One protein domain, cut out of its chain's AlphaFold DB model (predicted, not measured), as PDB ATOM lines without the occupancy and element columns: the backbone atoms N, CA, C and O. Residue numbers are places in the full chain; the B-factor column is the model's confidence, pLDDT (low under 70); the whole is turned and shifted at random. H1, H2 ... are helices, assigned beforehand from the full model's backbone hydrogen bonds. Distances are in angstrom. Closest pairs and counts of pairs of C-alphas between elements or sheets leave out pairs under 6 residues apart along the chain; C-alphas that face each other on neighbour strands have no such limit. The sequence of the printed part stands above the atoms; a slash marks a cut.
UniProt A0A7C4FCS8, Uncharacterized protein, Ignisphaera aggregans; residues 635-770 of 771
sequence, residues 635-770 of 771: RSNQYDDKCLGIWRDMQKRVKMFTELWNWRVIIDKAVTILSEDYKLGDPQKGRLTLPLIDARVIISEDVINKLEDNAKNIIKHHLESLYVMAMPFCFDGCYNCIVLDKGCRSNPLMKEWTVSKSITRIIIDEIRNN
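What this domain is: This is residues 635 to 770 of the 771 residues of an uncharacterized protein of Ignisphaera aggregans (UniProt A0A7C4FCS8). Short helix H5 sits in the middle of a crossed cluster of helices, with H1 on one side of it, the hairpin of H3 and H4 on the opposite side, and H2 crossing H5 between them. At one end of this body lie the small helix H6 and loose loops, and from there H7 leads away as an arm whose residues 762 to 770 stick out free. The printed part has 136 residues with seven named helices, H1 to H7 in order, and no named strand; the class is all helix. It is compact by its radius of gyration of the C-alphas, 16.3 A, yet spans 60 by 28 by 27 A, with the arm adding to the length.

Where its parts are: Find C-alpha 642 at (-34.581, 2.148, 28.504); from there H1 runs 25.8 A through residues 642 to 659. H2 follows at residues 664 to 676, 17.7 A long. After a long link look for H3 at residues 692 to 706, 19.9 A, beginning at C-alpha 692 at (-27.954, -13.656, 21.284). H4 is residues 709 to 717, H5 residues 719 to 726 and H6 residues 735 to 738. H7, residues 757 to 768, runs 16.2 A to C-alpha 768 at (-52.849, -3.714, 41.194).

How they stand to each other: Start at H1: its residues 647 to 655 alone touch H5, closest at the C-alphas of Gln 651 and Met 725, 5.2 A apart, at a steep tilt of 65 degrees, opposite ways. H2 touches H5 at a steep tilt of 59 degrees, the same way, with the C-alphas of Val 671 and Ala 726 closest at 5.6 A. H3 touches H5 about perpendicular, at 85 degrees, with the C-alphas of Arg 696 and Leu 719 closest at 6.6 A. H3 and H4 form a helical hairpin at a shallow tilt of 14 degrees, opposite ways; the C-alphas of Ile 704 and Lys 712 are closest at 5.4 A. H6 is close to H1 but not clearly touching, with the C-alphas of Cys 643 and Cys 737 closest at 6.6 A. H7 touches no helix. In H1, H2, H5 and H7 every O i to N i+4 pair is within hydrogen-bond range; H3 has 7 of 11 and H4 2 of 5, beside 4 of 6 O i to N i+3 pairs, while H6 is too short for an i+4 pair.

The domain as a whole: The C-alphas farthest apart, of Asn 710 and Asn 770, are 60.3 A apart. The printed part has no cut. Look for the long links at residues 677 to 691 and 739 to 756. Mean pLDDT of the printed part is 71.6; it is under 70 at residues 635 to 643, 683, 691 to 693 and 729 to 754.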
ATOM      1  N   ARG A 635     -41.173   0.292  32.394       68.44
ATOM      2  CA  ARG A 635     -41.776   1.476  31.765       68.44
ATOM      3  C   ARG A 635     -43.228   1.246  31.336       68.44
ATOM      4  O   ARG A 635     -43.661   0.130  31.055       68.44
ATOM      5  N   SER A 636     -44.010   2.324  31.329       50.03
ATOM      6  CA  SER A 636     -45.451   2.291  31.040       50.03
ATOM      7  C   SER A 636     -45.751   1.784  29.625       50.03
ATOM      8  O   SER A 636     -46.759   1.107  29.412       50.03
ATOM      9  N   ASN A 637     -44.858   2.037  28.663       57.28
ATOM     10  CA  ASN A 637     -45.028   1.639  27.271       57.28
ATOM     11  C   ASN A 637     -43.737   1.074  26.644       57.28
ATOM     12  O   ASN A 637     -42.627   1.460  27.009       57.28
ATOM     13  N   GLN A 638     -43.882   0.190  25.648       53.53
ATOM     14  CA  GLN A 638     -42.762  -0.413  24.906       53.53
ATOM     15  C   GLN A 638     -41.905   0.633  24.176       53.53
ATOM     16  O   GLN A 638     -40.713   0.414  23.960       53.53
ATOM     17  N   TYR A 639     -42.499   1.770  23.799       53.06
ATOM     18  CA  TYR A 639     -41.795   2.862  23.122       53.06
ATOM     19  C   TYR A 639     -40.724   3.520  23.993       53.06
ATOM     20  O   TYR A 639     -39.723   3.989  23.453       53.06
ATOM     21  N   ASP A 640     -40.886   3.471  25.317       59.91
ATOM     22  CA  ASP A 640     -39.965   4.089  26.261       59.91
ATOM     23  C   ASP A 640     -38.890   3.132  26.792       59.91
ATOM     24  O   ASP A 640     -38.046   3.589  27.556       59.91
ATOM     25  N   ASP A 641     -38.859   1.833  26.452       65.81
ATOM     26  CA  ASP A 641     -37.940   0.867  27.091       65.81
ATOM     27  C   ASP A 641     -36.475   1.360  27.092       65.81
ATOM     28  O   ASP A 641     -35.809   1.468  26.056       65.81
ATOM     29  N   LYS A 642     -35.940   1.625  28.295       68.50
ATOM     30  CA  LYS A 642     -34.581   2.148  28.504       68.50
ATOM     31  C   LYS A 642     -33.519   1.261  27.849       68.50
ATOM     32  O   LYS A 642     -32.494   1.756  27.386       68.50
ATOM     33  N   CYS A 643     -33.765  -0.045  27.790       69.31
ATOM     34  CA  CYS A 643     -32.851  -1.015  27.203       69.31
ATOM     35  C   CYS A 643     -32.871  -0.961  25.667       69.31
ATOM     36  O   CYS A 643     -31.835  -1.187  25.041       69.31
ATOM     37  N   LEU A 644     -34.017  -0.619  25.063       73.88
ATOM     38  CA  LEU A 644     -34.137  -0.367  23.624       73.88
ATOM     39  C   LEU A 644     -33.402   0.927  23.237       73.88
ATOM     40  O   LEU A 644     -32.709   0.950  22.223       73.88
ATOM     41  N   GLY A 645     -33.471   1.965  24.079       74.25
ATOM     42  CA  GLY A 645     -32.664   3.185  23.939       74.25
ATOM     43  C   GLY A 645     -31.155   2.904  23.968       74.25
ATOM     44  O   GLY A 645     -30.453   3.206  23.005       74.25
ATOM     45  N   ILE A 646     -30.671   2.221  25.015       75.19
ATOM     46  CA  ILE A 646     -29.258   1.805  25.139       75.19
ATOM     47  C   ILE A 646     -28.812   0.963  23.935       75.19
ATOM     48  O   ILE A 646     -27.702   1.138  23.427       75.19
ATOM     49  N   TRP A 647     -29.671   0.057  23.457       79.56
ATOM     50  CA  TRP A 647     -29.380  -0.709  22.251       79.56
ATOM     51  C   TRP A 647     -29.237   0.185  21.020       79.56
ATOM     52  O   TRP A 647     -28.247   0.038  20.318       79.56
ATOM     53  N   ARG A 648     -30.156   1.127  20.772       81.00
ATOM     54  CA  ARG A 648     -30.091   2.045  19.619       81.00
ATOM     55  C   ARG A 648     -28.803   2.858  19.596       81.00
ATOM     56  O   ARG A 648     -28.208   3.027  18.533       81.00
ATOM     57  N   ASP A 649     -28.335   3.316  20.751       82.06
ATOM     58  CA  ASP A 649     -27.078   4.061  20.835       82.06
ATOM     59  C   ASP A 649     -25.860   3.171  20.559       82.06
ATOM     60  O   ASP A 649     -24.948   3.579  19.838       82.06
ATOM     61  N   MET A 650     -25.860   1.925  21.042       81.81
ATOM     62  CA  MET A 650     -24.810   0.965  20.694       81.81
ATOM     63  C   MET A 650     -24.891   0.519  19.226       81.81
ATOM     64  O   MET A 650     -23.860   0.369  18.581       81.81
ATOM     65  N   GLN A 651     -26.094   0.355  18.673       85.44
ATOM     66  CA  GLN A 651     -26.347   0.018  17.273       85.44
ATOM     67  C   GLN A 651     -25.778   1.101  16.352       85.44
ATOM     68  O   GLN A 651     -25.068   0.776  15.406       85.44
ATOM     69  N   LYS A 652     -26.015   2.386  16.666       85.75
ATOM     70  CA  LYS A 652     -25.396   3.531  15.975       85.75
ATOM     71  C   LYS A 652     -23.867   3.480  16.049       85.75
ATOM     72  O   LYS A 652     -23.218   3.600  15.015       85.75
ATOM     73  N   ARG A 653     -23.293   3.262  17.241       84.50
ATOM     74  CA  ARG A 653     -21.831   3.159  17.430       84.50
ATOM     75  C   ARG A 653     -21.233   2.015  16.615       84.50
ATOM     76  O   ARG A 653     -20.293   2.241  15.863       84.50
ATOM     77  N   VAL A 654     -21.787   0.806  16.726       83.00
ATOM     78  CA  VAL A 654     -21.320  -0.362  15.967       83.00
ATOM     79  C   VAL A 654     -21.468  -0.122  14.469       83.00
ATOM     80  O   VAL A 654     -20.518  -0.393  13.747       83.00
ATOM     81  N   LYS A 655     -22.585   0.460  14.008       82.94
ATOM     82  CA  LYS A 655     -22.765   0.807  12.593       82.94
ATOM     83  C   LYS A 655     -21.665   1.751  12.095       82.94
ATOM     84  O   LYS A 655     -21.037   1.445  11.087       82.94
ATOM     85  N   MET A 656     -21.380   2.825  12.836       83.19
ATOM     86  CA  MET A 656     -20.301   3.770  12.519       83.19
ATOM     87  C   MET A 656     -18.928   3.076  12.461       83.19
ATOM     88  O   MET A 656     -18.143   3.345  11.559       83.19
ATOM     89  N   PHE A 657     -18.646   2.133  13.368       78.81
ATOM     90  CA  PHE A 657     -17.416   1.334  13.310       78.81
ATOM     91  C   PHE A 657     -17.378   0.372  12.112       78.81
ATOM     92  O   PHE A 657     -16.332   0.240  11.489       78.81
ATOM     93  N   THR A 658     -18.492  -0.277  11.752       75.88
ATOM     94  CA  THR A 658     -18.548  -1.179  10.584       75.88
ATOM     95  C   THR A 658     -18.525  -0.442   9.246       75.88
ATOM     96  O   THR A 658     -18.092  -1.013   8.249       75.88
ATOM     97  N   GLU A 659     -18.941   0.828   9.210       78.00
ATOM     98  CA  GLU A 659     -18.808   1.691   8.031       78.00
ATOM     99  C   GLU A 659     -17.332   1.988   7.690       78.00
ATOM    100  O   GLU A 659     -17.037   2.273   6.533       78.00
ATOM    101  N   LEU A 660     -16.411   1.828   8.653       73.56
ATOM    102  CA  LEU A 660     -14.955   1.926   8.471       73.56
ATOM    103  C   LEU A 660     -14.284   0.594   8.075       73.56
ATOM    104  O   LEU A 660     -13.063   0.541   7.946       73.56
ATOM    105  N   TRP A 661     -15.034  -0.505   7.930       77.19
ATOM    106  CA  TRP A 661     -14.464  -1.811   7.582       77.19
ATOM    107  C   TRP A 661     -14.588  -2.097   6.083       77.19
ATOM    108  O   TRP A 661     -15.669  -1.986   5.504       77.19
ATOM    109  N   ASN A 662     -13.518  -2.635   5.486       76.00
ATOM    110  CA  ASN A 662     -13.482  -3.103   4.087       76.00
ATOM    111  C   ASN A 662     -14.579  -4.141   3.748       76.00
ATOM    112  O   ASN A 662     -14.866  -4.397   2.583       76.00
ATOM    113  N   TRP A 663     -15.209  -4.732   4.765       75.38
ATOM    114  CA  TRP A 663     -16.216  -5.787   4.656       75.38
ATOM    115  C   TRP A 663     -17.659  -5.303   4.861       75.38
ATOM    116  O   TRP A 663     -18.567  -6.124   5.010       75.38
ATOM    117  N   ARG A 664     -17.896  -3.981   4.848       81.38
ATOM    118  CA  ARG A 664     -19.222  -3.367   5.028       81.38
ATOM    119  C   ARG A 664     -20.321  -4.037   4.196       81.38
ATOM    120  O   ARG A 664     -21.343  -4.415   4.753       81.38
ATOM    121  N   VAL A 665     -20.102  -4.245   2.894       83.12
ATOM    122  CA  VAL A 665     -21.103  -4.833   1.974       83.12
ATOM    123  C   VAL A 665     -21.547  -6.234   2.423       83.12
ATOM    124  O   VAL A 665     -22.726  -6.573   2.355       83.12
ATOM    125  N   ILE A 666     -20.611  -7.039   2.930       79.56
ATOM    126  CA  ILE A 666     -20.862  -8.388   3.452       79.56
ATOM    127  C   ILE A 666     -21.668  -8.333   4.760       79.56
ATOM    128  O   ILE A 666     -22.587  -9.130   4.956       79.56
ATOM    129  N   ILE A 667     -21.362  -7.368   5.631       78.81
ATOM    130  CA  ILE A 667     -22.070  -7.138   6.898       78.81
ATOM    131  C   ILE A 667     -23.490  -6.623   6.652       78.81
ATOM    132  O   ILE A 667     -24.440  -7.193   7.188       78.81
ATOM    133  N   ASP A 668     -23.653  -5.620   5.789       82.56
ATOM    134  CA  ASP A 668     -24.956  -5.082   5.396       82.56
ATOM    135  C   ASP A 668     -25.811  -6.187   4.742       82.56
ATOM    136  O   ASP A 668     -26.962  -6.376   5.130       82.56
ATOM    137  N   LYS A 669     -25.242  -7.025   3.858       83.69
ATOM    138  CA  LYS A 669     -25.926  -8.205   3.286       83.69
ATOM    139  C   LYS A 669     -26.372  -9.203   4.366       83.69
ATOM    140  O   LYS A 669     -27.499  -9.695   4.312       83.69
ATOM    141  N   ALA A 670     -25.541  -9.478   5.372       81.69
ATOM    142  CA  ALA A 670     -25.897 -10.361   6.485       81.69
ATOM    143  C   ALA A 670     -27.016  -9.782   7.379       81.69
ATOM    144  O   ALA A 670     -27.951 -10.503   7.742       81.69
ATOM    145  N   VAL A 671     -26.971  -8.480   7.688       82.50
ATOM    146  CA  VAL A 671     -28.035  -7.771   8.426       82.50
ATOM    147  C   VAL A 671     -29.337  -7.737   7.621       82.50
ATOM    148  O   VAL A 671     -30.410  -7.909   8.206       82.50
ATOM    149  N   THR A 672     -29.266  -7.587   6.297       84.06
ATOM    150  CA  THR A 672     -30.419  -7.663   5.389       84.06
ATOM    151  C   THR A 672     -31.039  -9.059   5.396       84.06
ATOM    152  O   THR A 672     -32.237  -9.174   5.632       84.06
ATOM    153  N   ILE A 673     -30.252 -10.138   5.287       80.50
ATOM    154  CA  ILE A 673     -30.770 -11.519   5.393       80.50
ATOM    155  C   ILE A 673     -31.506 -11.732   6.732       80.50
ATOM    156  O   ILE A 673     -32.616 -12.262   6.750       80.50
ATOM    157  N   LEU A 674     -30.958 -11.277   7.865       77.81
ATOM    158  CA  LEU A 674     -31.656 -11.349   9.161       77.81
ATOM    159  C   LEU A 674     -32.951 -10.521   9.176       77.81
ATOM    160  O   LEU A 674     -33.993 -10.984   9.646       77.81
ATOM    161  N   SER A 675     -32.877  -9.303   8.643       76.94
ATOM    162  CA  SER A 675     -33.959  -8.317   8.595       76.94
ATOM    163  C   SER A 675     -35.116  -8.704   7.682       76.94
ATOM    164  O   SER A 675     -36.249  -8.281   7.924       76.94
ATOM    165  N   GLU A 676     -34.838  -9.448   6.612       76.56
ATOM    166  CA  GLU A 676     -35.758  -9.650   5.495       76.56
ATOM    167  C   GLU A 676     -36.170 -11.106   5.330       76.56
ATOM    168  O   GLU A 676     -37.375 -11.363   5.358       76.56
ATOM    169  N   ASP A 677     -35.220 -12.047   5.272       72.38
ATOM    170  CA  ASP A 677     -35.547 -13.475   5.224       72.38
ATOM    171  C   ASP A 677     -36.148 -13.920   6.557       72.38
ATOM    172  O   ASP A 677     -37.204 -14.541   6.587       72.38
ATOM    173  N   TYR A 678     -35.500 -13.600   7.678       70.25
ATOM    174  CA  TYR A 678     -35.957 -14.067   8.993       70.25
ATOM    175  C   TYR A 678     -36.914 -13.083   9.687       70.25
ATOM    176  O   TYR A 678     -37.506 -13.431  10.708       70.25
ATOM    177  N   LYS A 679     -37.088 -11.873   9.129       73.19
ATOM    178  CA  LYS A 679     -37.853 -10.755   9.719       73.19
ATOM    179  C   LYS A 679     -37.499 -10.519  11.194       73.19
ATOM    180  O   LYS A 679     -38.383 -10.278  12.017       73.19
ATOM    181  N   LEU A 680     -36.204 -10.583  11.507       76.75
ATOM    182  CA  LEU A 680     -35.671 -10.365  12.848       76.75
ATOM    183  C   LEU A 680     -35.210  -8.918  13.053       76.75
ATOM    184  O   LEU A 680     -34.789  -8.247  12.108       76.75
ATOM    185  N   GLY A 681     -35.294  -8.438  14.292       75.38
ATOM    186  CA  GLY A 681     -34.819  -7.116  14.707       75.38
ATOM    187  C   GLY A 681     -35.877  -6.278  15.417       75.38
ATOM    188  O   GLY A 681     -36.741  -6.834  16.078       75.38
ATOM    189  N   ASP A 682     -35.785  -4.947  15.302       73.00
ATOM    190  CA  ASP A 682     -36.590  -3.983  16.079       73.00
ATOM    191  C   ASP A 682     -38.114  -4.291  16.061       73.00
ATOM    192  O   ASP A 682     -38.725  -4.224  14.983       73.00
ATOM    193  N   PRO A 683     -38.748  -4.565  17.224       68.50
ATOM    194  CA  PRO A 683     -40.191  -4.784  17.338       68.50
ATOM    195  C   PRO A 683     -41.034  -3.637  16.780       68.50
ATOM    196  O   PRO A 683     -42.086  -3.885  16.192       68.50
ATOM    197  N   GLN A 684     -40.548  -2.391  16.860       70.12
ATOM    198  CA  GLN A 684     -41.245  -1.219  16.309       70.12
ATOM    199  C   GLN A 684     -41.345  -1.260  14.773       70.12
ATOM    200  O   GLN A 684     -42.141  -0.537  14.184       70.12
ATOM    201  N   LYS A 685     -40.577  -2.136  14.109       73.31
ATOM    202  CA  LYS A 685     -40.660  -2.414  12.664       73.31
ATOM    203  C   LYS A 685     -41.477  -3.677  12.349       73.31
ATOM    204  O   LYS A 685     -41.361  -4.221  11.251       73.31
ATOM    205  N   GLY A 686     -42.249  -4.193  13.312       72.56
ATOM    206  CA  GLY A 686     -43.022  -5.433  13.181       72.56
ATOM    207  C   GLY A 686     -42.155  -6.693  13.044       72.56
ATOM    208  O   GLY A 686     -42.607  -7.703  12.491       72.56
ATOM    209  N   ARG A 687     -40.899  -6.634  13.502       80.25
ATOM    210  CA  ARG A 687     -39.914  -7.723  13.427       80.25
ATOM    211  C   ARG A 687     -39.832  -8.466  14.758       80.25
ATOM    212  O   ARG A 687     -40.160  -7.904  15.793       80.25
ATOM    213  N   LEU A 688     -39.433  -9.736  14.713       79.31
ATOM    214  CA  LEU A 688     -39.279 -10.566  15.910       79.31
ATOM    215  C   LEU A 688     -37.874 -10.420  16.493       79.31
ATOM    216  O   LEU A 688     -36.885 -10.395  15.762       79.31
ATOM    217  N   THR A 689     -37.759 -10.402  17.814       78.25
ATOM    218  CA  THR A 689     -36.449 -10.396  18.485       78.25
ATOM    219  C   THR A 689     -36.071 -11.783  18.999       78.25
ATOM    220  O   THR A 689     -36.914 -12.536  19.482       78.25
ATOM    221  N   LEU A 690     -34.786 -12.140  18.883       75.81
ATOM    222  CA  LEU A 690     -34.232 -13.388  19.413       75.81
ATOM    223  C   LEU A 690     -33.076 -13.099  20.371       75.81
ATOM    224  O   LEU A 690     -32.350 -12.131  20.157       75.81
ATOM    225  N   PRO A 691     -32.832 -13.961  21.369       69.94
ATOM    226  CA  PRO A 691     -31.666 -13.845  22.235       69.94
ATOM    227  C   PRO A 691     -30.378 -14.190  21.491       69.94
ATOM    228  O   PRO A 691     -30.351 -15.097  20.657       69.94
ATOM    229  N   LEU A 692     -29.287 -13.526  21.881       69.00
ATOM    230  CA  LEU A 692     -27.954 -13.656  21.284       69.00
ATOM    231  C   LEU A 692     -27.494 -15.100  21.049       69.00
ATOM    232  O   LEU A 692     -26.875 -15.359  20.025       69.00
ATOM    233  N   ILE A 693     -27.779 -16.040  21.954       68.06
ATOM    234  CA  ILE A 693     -27.293 -17.421  21.818       68.06
ATOM    235  C   ILE A 693     -27.950 -18.176  20.649       68.06
ATOM    236  O   ILE A 693     -27.238 -18.780  19.853       68.06
ATOM    237  N   ASP A 694     -29.270 -18.068  20.472       73.38
ATOM    238  CA  ASP A 694     -29.973 -18.711  19.352       73.38
ATOM    239  C   ASP A 694     -29.788 -17.908  18.057       73.38
ATOM    240  O   ASP A 694     -29.595 -18.484  16.985       73.38
ATOM    241  N   ALA A 695     -29.765 -16.574  18.161       73.62
ATOM    242  CA  ALA A 695     -29.449 -15.694  17.044       73.62
ATOM    243  C   ALA A 695     -28.047 -15.971  16.479       73.62
ATOM    244  O   ALA A 695     -27.908 -16.075  15.266       73.62
ATOM    245  N   ARG A 696     -27.021 -16.165  17.326       72.31
ATOM    246  CA  ARG A 696     -25.657 -16.519  16.892       72.31
ATOM    247  C   ARG A 696     -25.643 -17.783  16.043       72.31
ATOM    248  O   ARG A 696     -24.995 -17.768  15.005       72.31
ATOM    249  N   VAL A 697     -26.374 -18.830  16.438       74.44
ATOM    250  CA  VAL A 697     -26.407 -20.083  15.666       74.44
ATOM    251  C   VAL A 697     -27.161 -19.906  14.342       74.44
ATOM    252  O   VAL A 697     -26.707 -20.401  13.314       74.44
ATOM    253  N   ILE A 698     -28.250 -19.128  14.312       75.44
ATOM    254  CA  ILE A 698     -28.936 -18.766  13.055       75.44
ATOM    255  C   ILE A 698     -27.999 -17.966  12.136       75.44
ATOM    256  O   ILE A 698     -27.878 -18.283  10.954       75.44
ATOM    257  N   ILE A 699     -27.280 -16.973  12.664       75.94
ATOM    258  CA  ILE A 699     -26.302 -16.203  11.886       75.94
ATOM    259  C   ILE A 699     -25.208 -17.140  11.353       75.94
ATOM    260  O   ILE A 699     -24.921 -17.122  10.156       75.94
ATOM    261  N   SER A 700     -24.639 -18.006  12.197       73.06
ATOM    262  CA  SER A 700     -23.524 -18.870  11.805       73.06
ATOM    263  C   SER A 700     -23.895 -20.024  10.871       73.06
ATOM    264  O   SER A 700     -23.039 -20.471  10.116       73.06
ATOM    265  N   GLU A 701     -25.130 -20.529  10.918       74.19
ATOM    266  CA  GLU A 701     -25.556 -21.691  10.120       74.19
ATOM    267  C   GLU A 701     -26.415 -21.334   8.900       74.19
ATOM    268  O   GLU A 701     -26.397 -22.080   7.923       74.19
ATOM    269  N   ASP A 702     -27.181 -20.240   8.934       74.25
ATOM    270  CA  ASP A 702     -28.083 -19.851   7.839       74.25
ATOM    271  C   ASP A 702     -27.620 -18.600   7.086       74.25
ATOM    272  O   ASP A 702     -27.786 -18.528   5.868       74.25
ATOM    273  N   VAL A 703     -27.062 -17.605   7.785       75.44
ATOM    274  CA  VAL A 703     -26.638 -16.345   7.150       75.44
ATOM    275  C   VAL A 703     -25.250 -16.502   6.540       75.44
ATOM    276  O   VAL A 703     -25.085 -16.252   5.351       75.44
ATOM    277  N   ILE A 704     -24.279 -17.009   7.310       77.44
ATOM    278  CA  ILE A 704     -22.921 -17.313   6.824       77.44
ATOM    279  C   ILE A 704     -22.956 -18.259   5.613       77.44
ATOM    280  O   ILE A 704     -22.266 -18.022   4.627       77.44
ATOM    281  N   ASN A 705     -23.787 -19.304   5.635       78.69
ATOM    282  CA  ASN A 705     -23.833 -20.281   4.540       78.69
ATOM    283  C   ASN A 705     -24.434 -19.746   3.226       78.69
ATOM    284  O   ASN A 705     -24.278 -20.397   2.198       78.69
ATOM    285  N   LYS A 706     -25.072 -18.565   3.234       78.19
ATOM    286  CA  LYS A 706     -25.543 -17.847   2.031       78.19
ATOM    287  C   LYS A 706     -24.522 -16.848   1.472       78.19
ATOM    288  O   LYS A 706     -24.843 -16.085   0.560       78.19
ATOM    289  N   LEU A 707     -23.326 -16.799   2.047       78.81
ATOM    290  CA  LEU A 707     -22.249 -15.901   1.648       78.81
ATOM    291  C   LEU A 707     -21.094 -16.707   1.048       78.81
ATOM    292  O   LEU A 707     -20.971 -17.907   1.287       78.81
ATOM    293  N   GLU A 708     -20.266 -16.043   0.249       79.69
ATOM    294  CA  GLU A 708     -19.079 -16.631  -0.383       79.69
ATOM    295  C   GLU A 708     -18.058 -17.086   0.671       79.69
ATOM    296  O   GLU A 708     -17.963 -16.485   1.742       79.69
ATOM    297  N   ASP A 709     -17.278 -18.134   0.393       76.56
ATOM    298  CA  ASP A 709     -16.446 -18.796   1.414       76.56
ATOM    299  C   ASP A 709     -15.439 -17.861   2.104       76.56
ATOM    300  O   ASP A 709     -15.274 -17.926   3.326       76.56
ATOM    301  N   ASN A 710     -14.861 -16.906   1.370       73.06
ATOM    302  CA  ASN A 710     -13.992 -15.874   1.945       73.06
ATOM    303  C   ASN A 710     -14.733 -15.004   2.981       73.06
ATOM    304  O   ASN A 710     -14.204 -14.728   4.060       73.06
ATOM    305  N   ALA A 711     -15.990 -14.637   2.708       72.88
ATOM    306  CA  ALA A 711     -16.829 -13.845   3.607       72.88
ATOM    307  C   ALA A 711     -17.211 -14.599   4.897       72.88
ATOM    308  O   ALA A 711     -17.426 -13.967   5.938       72.88
ATOM    309  N   LYS A 712     -17.269 -15.940   4.860       75.44
ATOM    310  CA  LYS A 712     -17.654 -16.774   6.014       75.44
ATOM    311  C   LYS A 712     -16.673 -16.647   7.174       75.44
ATOM    312  O   LYS A 712     -17.093 -16.451   8.317       75.44
ATOM    313  N   ASN A 713     -15.377 -16.726   6.876       77.88
ATOM    314  CA  ASN A 713     -14.318 -16.627   7.881       77.88
ATOM    315  C   ASN A 713     -14.307 -15.240   8.533       77.88
ATOM    316  O   ASN A 713     -14.279 -15.140   9.757       77.88
ATOM    317  N   ILE A 714     -14.442 -14.183   7.729       73.50
ATOM    318  CA  ILE A 714     -14.492 -12.790   8.191       73.50
ATOM    319  C   ILE A 714     -15.681 -12.565   9.138       73.50
ATOM    320  O   ILE A 714     -15.501 -12.119  10.272       73.50
ATOM    321  N   ILE A 715     -16.900 -12.929   8.722       74.31
ATOM    322  CA  ILE A 715     -18.103 -12.725   9.546       74.31
ATOM    323  C   ILE A 715     -18.038 -13.470  10.882       74.31
ATOM    324  O   ILE A 715     -18.562 -12.970  11.879       74.31
ATOM    325  N   LYS A 716     -17.393 -14.640  10.937       76.19
ATOM    326  CA  LYS A 716     -17.292 -15.442  12.163       76.19
ATOM    327  C   LYS A 716     -16.660 -14.661  13.327       76.19
ATOM    328  O   LYS A 716     -17.075 -14.851  14.469       76.19
ATOM    329  N   HIS A 717     -15.736 -13.742  13.040       77.12
ATOM    330  CA  HIS A 717     -15.116 -12.851  14.030       77.12
ATOM    331  C   HIS A 717     -15.994 -11.645  14.423       77.12
ATOM    332  O   HIS A 717     -15.751 -11.014  15.447       77.12
ATOM    333  N   HIS A 718     -17.048 -11.352  13.655       77.38
ATOM    334  CA  HIS A 718     -17.917 -10.180  13.811       77.38
ATOM    335  C   HIS A 718     -19.381 -10.527  14.152       77.38
ATOM    336  O   HIS A 718     -20.254  -9.658  14.113       77.38
ATOM    337  N   LEU A 719     -19.665 -11.781  14.533       76.62
ATOM    338  CA  LEU A 719     -21.004 -12.268  14.908       76.62
ATOM    339  C   LEU A 719     -21.698 -11.416  15.982       76.62
ATOM    340  O   LEU A 719     -22.919 -11.268  15.965       76.62
ATOM    341  N   GLU A 720     -20.933 -10.863  16.922       76.75
ATOM    342  CA  GLU A 720     -21.457  -9.995  17.978       76.75
ATOM    343  C   GLU A 720     -21.865  -8.623  17.437       76.75
ATOM    344  O   GLU A 720     -22.988  -8.193  17.682       76.75
ATOM    345  N   SER A 721     -21.022  -7.987  16.617       79.19
ATOM    346  CA  SER A 721     -21.342  -6.734  15.917       79.19
ATOM    347  C   SER A 721     -22.574  -6.886  15.020       79.19
ATOM    348  O   SER A 721     -23.473  -6.051  15.071       79.19
ATOM    349  N   LEU A 722     -22.668  -7.989  14.270       77.38
ATOM    350  CA  LEU A 722     -23.837  -8.320  13.449       77.38
ATOM    351  C   LEU A 722     -25.112  -8.479  14.274       77.38
ATOM    352  O   LEU A 722     -26.157  -7.957  13.888       77.38
ATOM    353  N   TYR A 723     -25.034  -9.161  15.421       78.62
ATOM    354  CA  TYR A 723     -26.166  -9.231  16.337       78.62
ATOM    355  C   TYR A 723     -26.552  -7.840  16.842       78.62
ATOM    356  O   TYR A 723     -27.725  -7.497  16.769       78.62
ATOM    357  N   VAL A 724     -25.594  -7.018  17.293       79.75
ATOM    358  CA  VAL A 724     -25.871  -5.653  17.778       79.75
ATOM    359  C   VAL A 724     -26.545  -4.808  16.696       79.75
ATOM    360  O   VAL A 724     -27.489  -4.079  16.989       79.75
ATOM    361  N   MET A 725     -26.099  -4.915  15.442       80.94
ATOM    362  CA  MET A 725     -26.701  -4.202  14.312       80.94
ATOM    363  C   MET A 725     -28.120  -4.686  13.994       80.94
ATOM    364  O   MET A 725     -28.976  -3.867  13.663       80.94
ATOM    365  N   ALA A 726     -28.381  -5.991  14.092       78.25
ATOM    366  CA  ALA A 726     -29.650  -6.584  13.682       78.25
ATOM    367  C   ALA A 726     -30.715  -6.638  14.791       78.25
ATOM    368  O   ALA A 726     -31.896  -6.487  14.488       78.25
ATOM    369  N   MET A 727     -30.337  -6.874  16.052       79.75
ATOM    370  CA  MET A 727     -31.247  -7.277  17.132       79.75
ATOM    371  C   MET A 727     -30.958  -6.558  18.461       79.75
ATOM    372  O   MET A 727     -29.797  -6.417  18.847       79.75
ATOM    373  N   PRO A 728     -31.998  -6.165  19.222       72.75
ATOM    374  CA  PRO A 728     -31.818  -5.567  20.533       72.75
ATOM    375  C   PRO A 728     -31.206  -6.527  21.555       72.75
ATOM    376  O   PRO A 728     -31.505  -7.721  21.605       72.75
ATOM    377  N   PHE A 729     -30.391  -5.974  22.457       61.66
ATOM    378  CA  PHE A 729     -29.905  -6.685  23.650       61.66
ATOM    379  C   PHE A 729     -31.040  -7.110  24.592       61.66
ATOM    380  O   PHE A 729     -30.887  -8.035  25.390       61.66
ATOM    381  N   CYS A 730     -32.167  -6.402  24.499       63.62
ATOM    382  CA  CYS A 730     -33.351  -6.579  25.315       63.62
ATOM    383  C   CYS A 730     -34.553  -6.926  24.436       63.62
ATOM    384  O   CYS A 730     -35.270  -6.050  23.961       63.62
ATOM    385  N   PHE A 731     -34.742  -8.220  24.208       69.12
ATOM    386  CA  PHE A 731     -36.025  -8.786  23.795       69.12
ATOM    387  C   PHE A 731     -36.978  -8.832  25.007       69.12
ATOM    388  O   PHE A 731     -36.557  -8.550  26.132       69.12
ATOM    389  N   ASP A 732     -38.244  -9.206  24.795       67.94
ATOM    390  CA  ASP A 732     -39.273  -9.290  25.845       67.94
ATOM    391  C   ASP A 732     -38.837 -10.139  27.059       67.94
ATOM    392  O   ASP A 732     -38.997 -11.354  27.089       67.94
ATOM    393  N   GLY A 733     -38.265  -9.510  28.082       58.03
ATOM    394  CA  GLY A 733     -37.662 -10.211  29.213       58.03
ATOM    395  C   GLY A 733     -36.354 -10.921  28.856       58.03
ATOM    396  O   GLY A 733     -36.339 -12.099  28.501       58.03
ATOM    397  N   CYS A 734     -35.228 -10.242  29.063       60.25
ATOM    398  CA  CYS A 734     -33.949 -10.908  29.290       60.25
ATOM    399  C   CYS A 734     -33.469 -10.609  30.716       60.25
ATOM    400  O   CYS A 734     -33.777  -9.549  31.265       60.25
ATOM    401  N   TYR A 735     -32.707 -11.537  31.308       53.00
ATOM    402  CA  TYR A 735     -32.159 -11.415  32.666       53.00
ATOM    403  C   TYR A 735     -31.457 -10.059  32.877       53.00
ATOM    404  O   TYR A 735     -31.715  -9.353  33.850       53.00
ATOM    405  N   ASN A 736     -30.660  -9.637  31.888       50.84
ATOM    406  CA  ASN A 736     -29.900  -8.383  31.902       50.84
ATOM    407  C   ASN A 736     -30.753  -7.111  31.749       50.84
ATOM    408  O   ASN A 736     -30.179  -6.033  31.748       50.84
ATOM    409  N   CYS A 737     -32.073  -7.195  31.560       53.06
ATOM    410  CA  CYS A 737     -32.945  -6.012  31.523       53.06
ATOM    411  C   CYS A 737     -33.685  -5.774  32.835       53.06
ATOM    412  O   CYS A 737     -34.125  -4.657  33.092       53.06
ATOM    413  N   ILE A 738     -33.847  -6.827  33.636       53.41
ATOM    414  CA  ILE A 738     -34.459  -6.741  34.958       53.41
ATOM    415  C   ILE A 738     -33.341  -6.544  35.993       53.41
ATOM    416  O   ILE A 738     -33.383  -5.602  36.787       53.41
ATOM    417  N   VAL A 739     -32.244  -7.303  35.868       50.12
ATOM    418  CA  VAL A 739     -30.996  -7.098  36.615       50.12
ATOM    419  C   VAL A 739     -30.132  -6.033  35.934       50.12
ATOM    420  O   VAL A 739     -29.272  -6.332  35.107       50.12
ATOM    421  N   LEU A 740     -30.345  -4.772  36.320       49.25
ATOM    422  CA  LEU A 740     -29.488  -3.644  35.948       49.25
ATOM    423  C   LEU A 740     -29.157  -2.763  37.145       49.25
ATOM    424  O   LEU A 740     -29.962  -1.908  37.520       49.25
ATOM    425  N   ASP A 741     -27.930  -2.919  37.632       40.38
ATOM    426  CA  ASP A 741     -27.174  -1.841  38.256       40.38
ATOM    427  C   ASP A 741     -25.910  -1.567  37.436       40.38
ATOM    428  O   ASP A 741     -25.150  -2.476  37.104       40.38
ATOM    429  N   LYS A 742     -25.723  -0.293  37.074       39.41
ATOM    430  CA  LYS A 742     -24.565   0.278  36.353       39.41
ATOM    431  C   LYS A 742     -24.186  -0.318  34.982       39.41
ATOM    432  O   LYS A 742     -23.153   0.052  34.433       39.41
ATOM    433  N   GLY A 743     -25.056  -1.116  34.366       40.56
ATOM    434  CA  GLY A 743     -25.028  -1.382  32.922       40.56
ATOM    435  C   GLY A 743     -25.467  -2.791  32.547       40.56
ATOM    436  O   GLY A 743     -25.313  -3.727  33.331       40.56
ATOM    437  N   CYS A 744     -25.979  -2.953  31.321       39.59
ATOM    438  CA  CYS A 744     -26.058  -4.271  30.695       39.59
ATOM    439  C   CYS A 744     -24.623  -4.800  30.670       39.59
ATOM    440  O   CYS A 744     -23.791  -4.225  29.966       39.59
ATOM    441  N   ARG A 745     -24.304  -5.813  31.491       36.62
ATOM    442  CA  ARG A 745     -22.924  -6.301  31.613       36.62
ATOM    443  C   ARG A 745     -22.375  -6.608  30.222       36.62
ATOM    444  O   ARG A 745     -23.067  -7.222  29.413       36.62
ATOM    445  N   SER A 746     -21.118  -6.242  29.988       36.94
ATOM    446  CA  SER A 746     -20.397  -6.385  28.712       36.94
ATOM    447  C   SER A 746     -20.242  -7.827  28.206       36.94
ATOM    448  O   SER A 746     -19.589  -8.050  27.195       36.94
ATOM    449  N   ASN A 747     -20.838  -8.809  28.884       35.41
ATOM    450  CA  ASN A 747     -20.911 -10.183  28.424       35.41
ATOM    451  C   ASN A 747     -22.302 -10.787  28.739       35.41
ATOM    452  O   ASN A 747     -22.515 -11.326  29.830       35.41
ATOM    453  N   PRO A 748     -23.278 -10.686  27.814       38.25
ATOM    454  CA  PRO A 748     -24.667 -11.107  28.036       38.25
ATOM    455  C   PRO A 748     -24.903 -12.632  27.960       38.25
ATOM    456  O   PRO A 748     -26.052 -13.064  27.917       38.25
ATOM    457  N   LEU A 749     -23.850 -13.459  27.923       35.47
ATOM    458  CA  LEU A 749     -23.910 -14.857  27.464       35.47
ATOM    459  C   LEU A 749     -24.356 -15.921  28.489       35.47
ATOM    460  O   LEU A 749     -24.473 -17.081  28.108       35.47
ATOM    461  N   MET A 750     -24.563 -15.587  29.771       35.19
ATOM    462  CA  MET A 750     -24.426 -16.582  30.859       35.19
ATOM    463  C   MET A 750     -25.664 -16.897  31.727       35.19
ATOM    464  O   MET A 750     -25.529 -17.716  32.635       35.19
ATOM    465  N   LYS A 751     -26.854 -16.312  31.503       42.69
ATOM    466  CA  LYS A 751     -28.087 -16.694  32.241       42.69
ATOM    467  C   LYS A 751     -29.339 -16.701  31.356       42.69
ATOM    468  O   LYS A 751     -29.468 -15.890  30.441       42.69
ATOM    469  N   GLU A 752     -30.226 -17.665  31.600       49.97
ATOM    470  CA  GLU A 752     -31.215 -18.132  30.623       49.97
ATOM    471  C   GLU A 752     -32.484 -17.266  30.481       49.97
ATOM    472  O   GLU A 752     -33.043 -16.756  31.442       49.97
ATOM    473  N   TRP A 753     -32.936 -17.170  29.227       54.00
ATOM    474  CA  TRP A 753     -34.289 -17.124  28.634       54.00
ATOM    475  C   TRP A 753     -35.598 -16.992  29.445       54.00
ATOM    476  O   TRP A 753     -36.613 -16.650  28.832       54.00
ATOM    477  N   THR A 754     -35.648 -17.305  30.736       63.56
ATOM    478  CA  THR A 754     -36.860 -17.781  31.430       63.56
ATOM    479  C   THR A 754     -37.747 -16.690  32.049       63.56
ATOM    480  O   THR A 754     -38.516 -16.988  32.955       63.56
ATOM    481  N   VAL A 755     -37.697 -15.446  31.556       74.94
ATOM    482  CA  VAL A 755     -38.556 -14.325  32.013       74.94
ATOM    483  C   VAL A 755     -39.317 -13.672  30.848       74.94
ATOM    484  O   VAL A 755     -38.850 -13.743  29.717       74.94
ATOM    485  N   SER A 756     -40.449 -12.994  31.071       84.06
ATOM    486  CA  SER A 756     -41.141 -12.167  30.051       84.06
ATOM    487  C   SER A 756     -41.596 -10.835  30.650       84.06
ATOM    488  O   SER A 756     -42.396 -10.839  31.583       84.06
ATOM    489  N   LYS A 757     -41.129  -9.694  30.114       83.06
ATOM    490  CA  LYS A 757     -41.558  -8.357  30.584       83.06
ATOM    491  C   LYS A 757     -43.054  -8.150  30.341       83.06
ATOM    492  O   LYS A 757     -43.748  -7.660  31.221       83.06
ATOM    493  N   SER A 758     -43.534  -8.549  29.164       86.00
ATOM    494  CA  SER A 758     -44.921  -8.443  28.720       86.00
ATOM    495  C   SER A 758     -45.865  -9.144  29.690       86.00
ATOM    496  O   SER A 758     -46.845  -8.532  30.097       86.00
ATOM    497  N   ILE A 759     -45.566 -10.383  30.099       90.38
ATOM    498  CA  ILE A 759     -46.423 -11.091  31.061       90.38
ATOM    499  C   ILE A 759     -46.194 -10.601  32.493       90.38
ATOM    500  O   ILE A 759     -47.154 -10.486  33.240       90.38
ATOM    501  N   THR A 760     -44.961 -10.237  32.867       90.31
ATOM    502  CA  THR A 760     -44.688  -9.629  34.185       90.31
ATOM    503  C   THR A 760     -45.523  -8.367  34.391       90.31
ATOM    504  O   THR A 760     -46.122  -8.214  35.448       90.31
ATOM    505  N   ARG A 761     -45.625  -7.496  33.374       87.88
ATOM    506  CA  ARG A 761     -46.480  -6.303  33.434       87.88
ATOM    507  C   ARG A 761     -47.946  -6.679  33.624       87.88
ATOM    508  O   ARG A 761     -48.559  -6.144  34.526       87.88
ATOM    509  N   ILE A 762     -48.465  -7.643  32.861       90.94
ATOM    510  CA  ILE A 762     -49.860  -8.096  33.003       90.94
ATOM    511  C   ILE A 762     -50.123  -8.687  34.403       90.94
ATOM    512  O   ILE A 762     -51.193  -8.471  34.956       90.94
ATOM    513  N   ILE A 763     -49.158  -9.390  35.011       91.12
ATOM    514  CA  ILE A 763     -49.276  -9.857  36.405       91.12
ATOM    515  C   ILE A 763     -49.290  -8.672  37.380       91.12
ATOM    516  O   ILE A 763     -50.087  -8.681  38.307       91.12
ATOM    517  N   ILE A 764     -48.458  -7.645  37.179       89.44
ATOM    518  CA  ILE A 764     -48.467  -6.422  38.006       89.44
ATOM    519  C   ILE A 764     -49.787  -5.657  37.850       89.44
ATOM    520  O   ILE A 764     -50.355  -5.229  38.850       89.44
ATOM    521  N   ASP A 765     -50.289  -5.530  36.619       87.25
ATOM    522  CA  ASP A 765     -51.594  -4.943  36.314       87.25
ATOM    523  C   ASP A 765     -52.705  -5.728  37.047       87.25
ATOM    524  O   ASP A 765     -53.592  -5.130  37.647       87.25
ATOM    525  N   GLU A 766     -52.639  -7.065  37.069       85.88
ATOM    526  CA  GLU A 766     -53.592  -7.912  37.800       85.88
ATOM    527  C   GLU A 766     -53.468  -7.766  39.326       85.88
ATOM    528  O   GLU A 766     -54.494  -7.634  39.981       85.88
ATOM    529  N   ILE A 767     -52.255  -7.735  39.898       83.69
ATOM    530  CA  ILE A 767     -52.054  -7.480  41.338       83.69
ATOM    531  C   ILE A 767     -52.680  -6.132  41.704       83.69
ATOM    532  O   ILE A 767     -53.499  -6.066  42.611       83.69
ATOM    533  N   ARG A 768     -52.355  -5.074  40.951       83.94
ATOM    534  CA  ARG A 768     -52.849  -3.714  41.194       83.94
ATOM    535  C   ARG A 768     -54.372  -3.589  41.116       83.94
ATOM    536  O   ARG A 768     -54.933  -2.753  41.805       83.94
ATOM    537  N   ASN A 769     -55.029  -4.379  40.268       78.94
ATOM    538  CA  ASN A 769     -56.489  -4.362  40.126       78.94
ATOM    539  C   ASN A 769     -57.225  -5.177  41.210       78.94
ATOM    540  O   ASN A 769     -58.454  -5.157  41.231       78.94
ATOM    541  N   ASN A 770     -56.501  -5.939  42.040       71.94
ATOM    542  CA  ASN A 770     -57.050  -6.747  43.137       71.94
ATOM    543  C   ASN A 770     -56.594  -6.259  44.532       71.94
ATOM    544  O   ASN A 770     -56.950  -6.890  45.528       71.94
TER     545      ASN A 770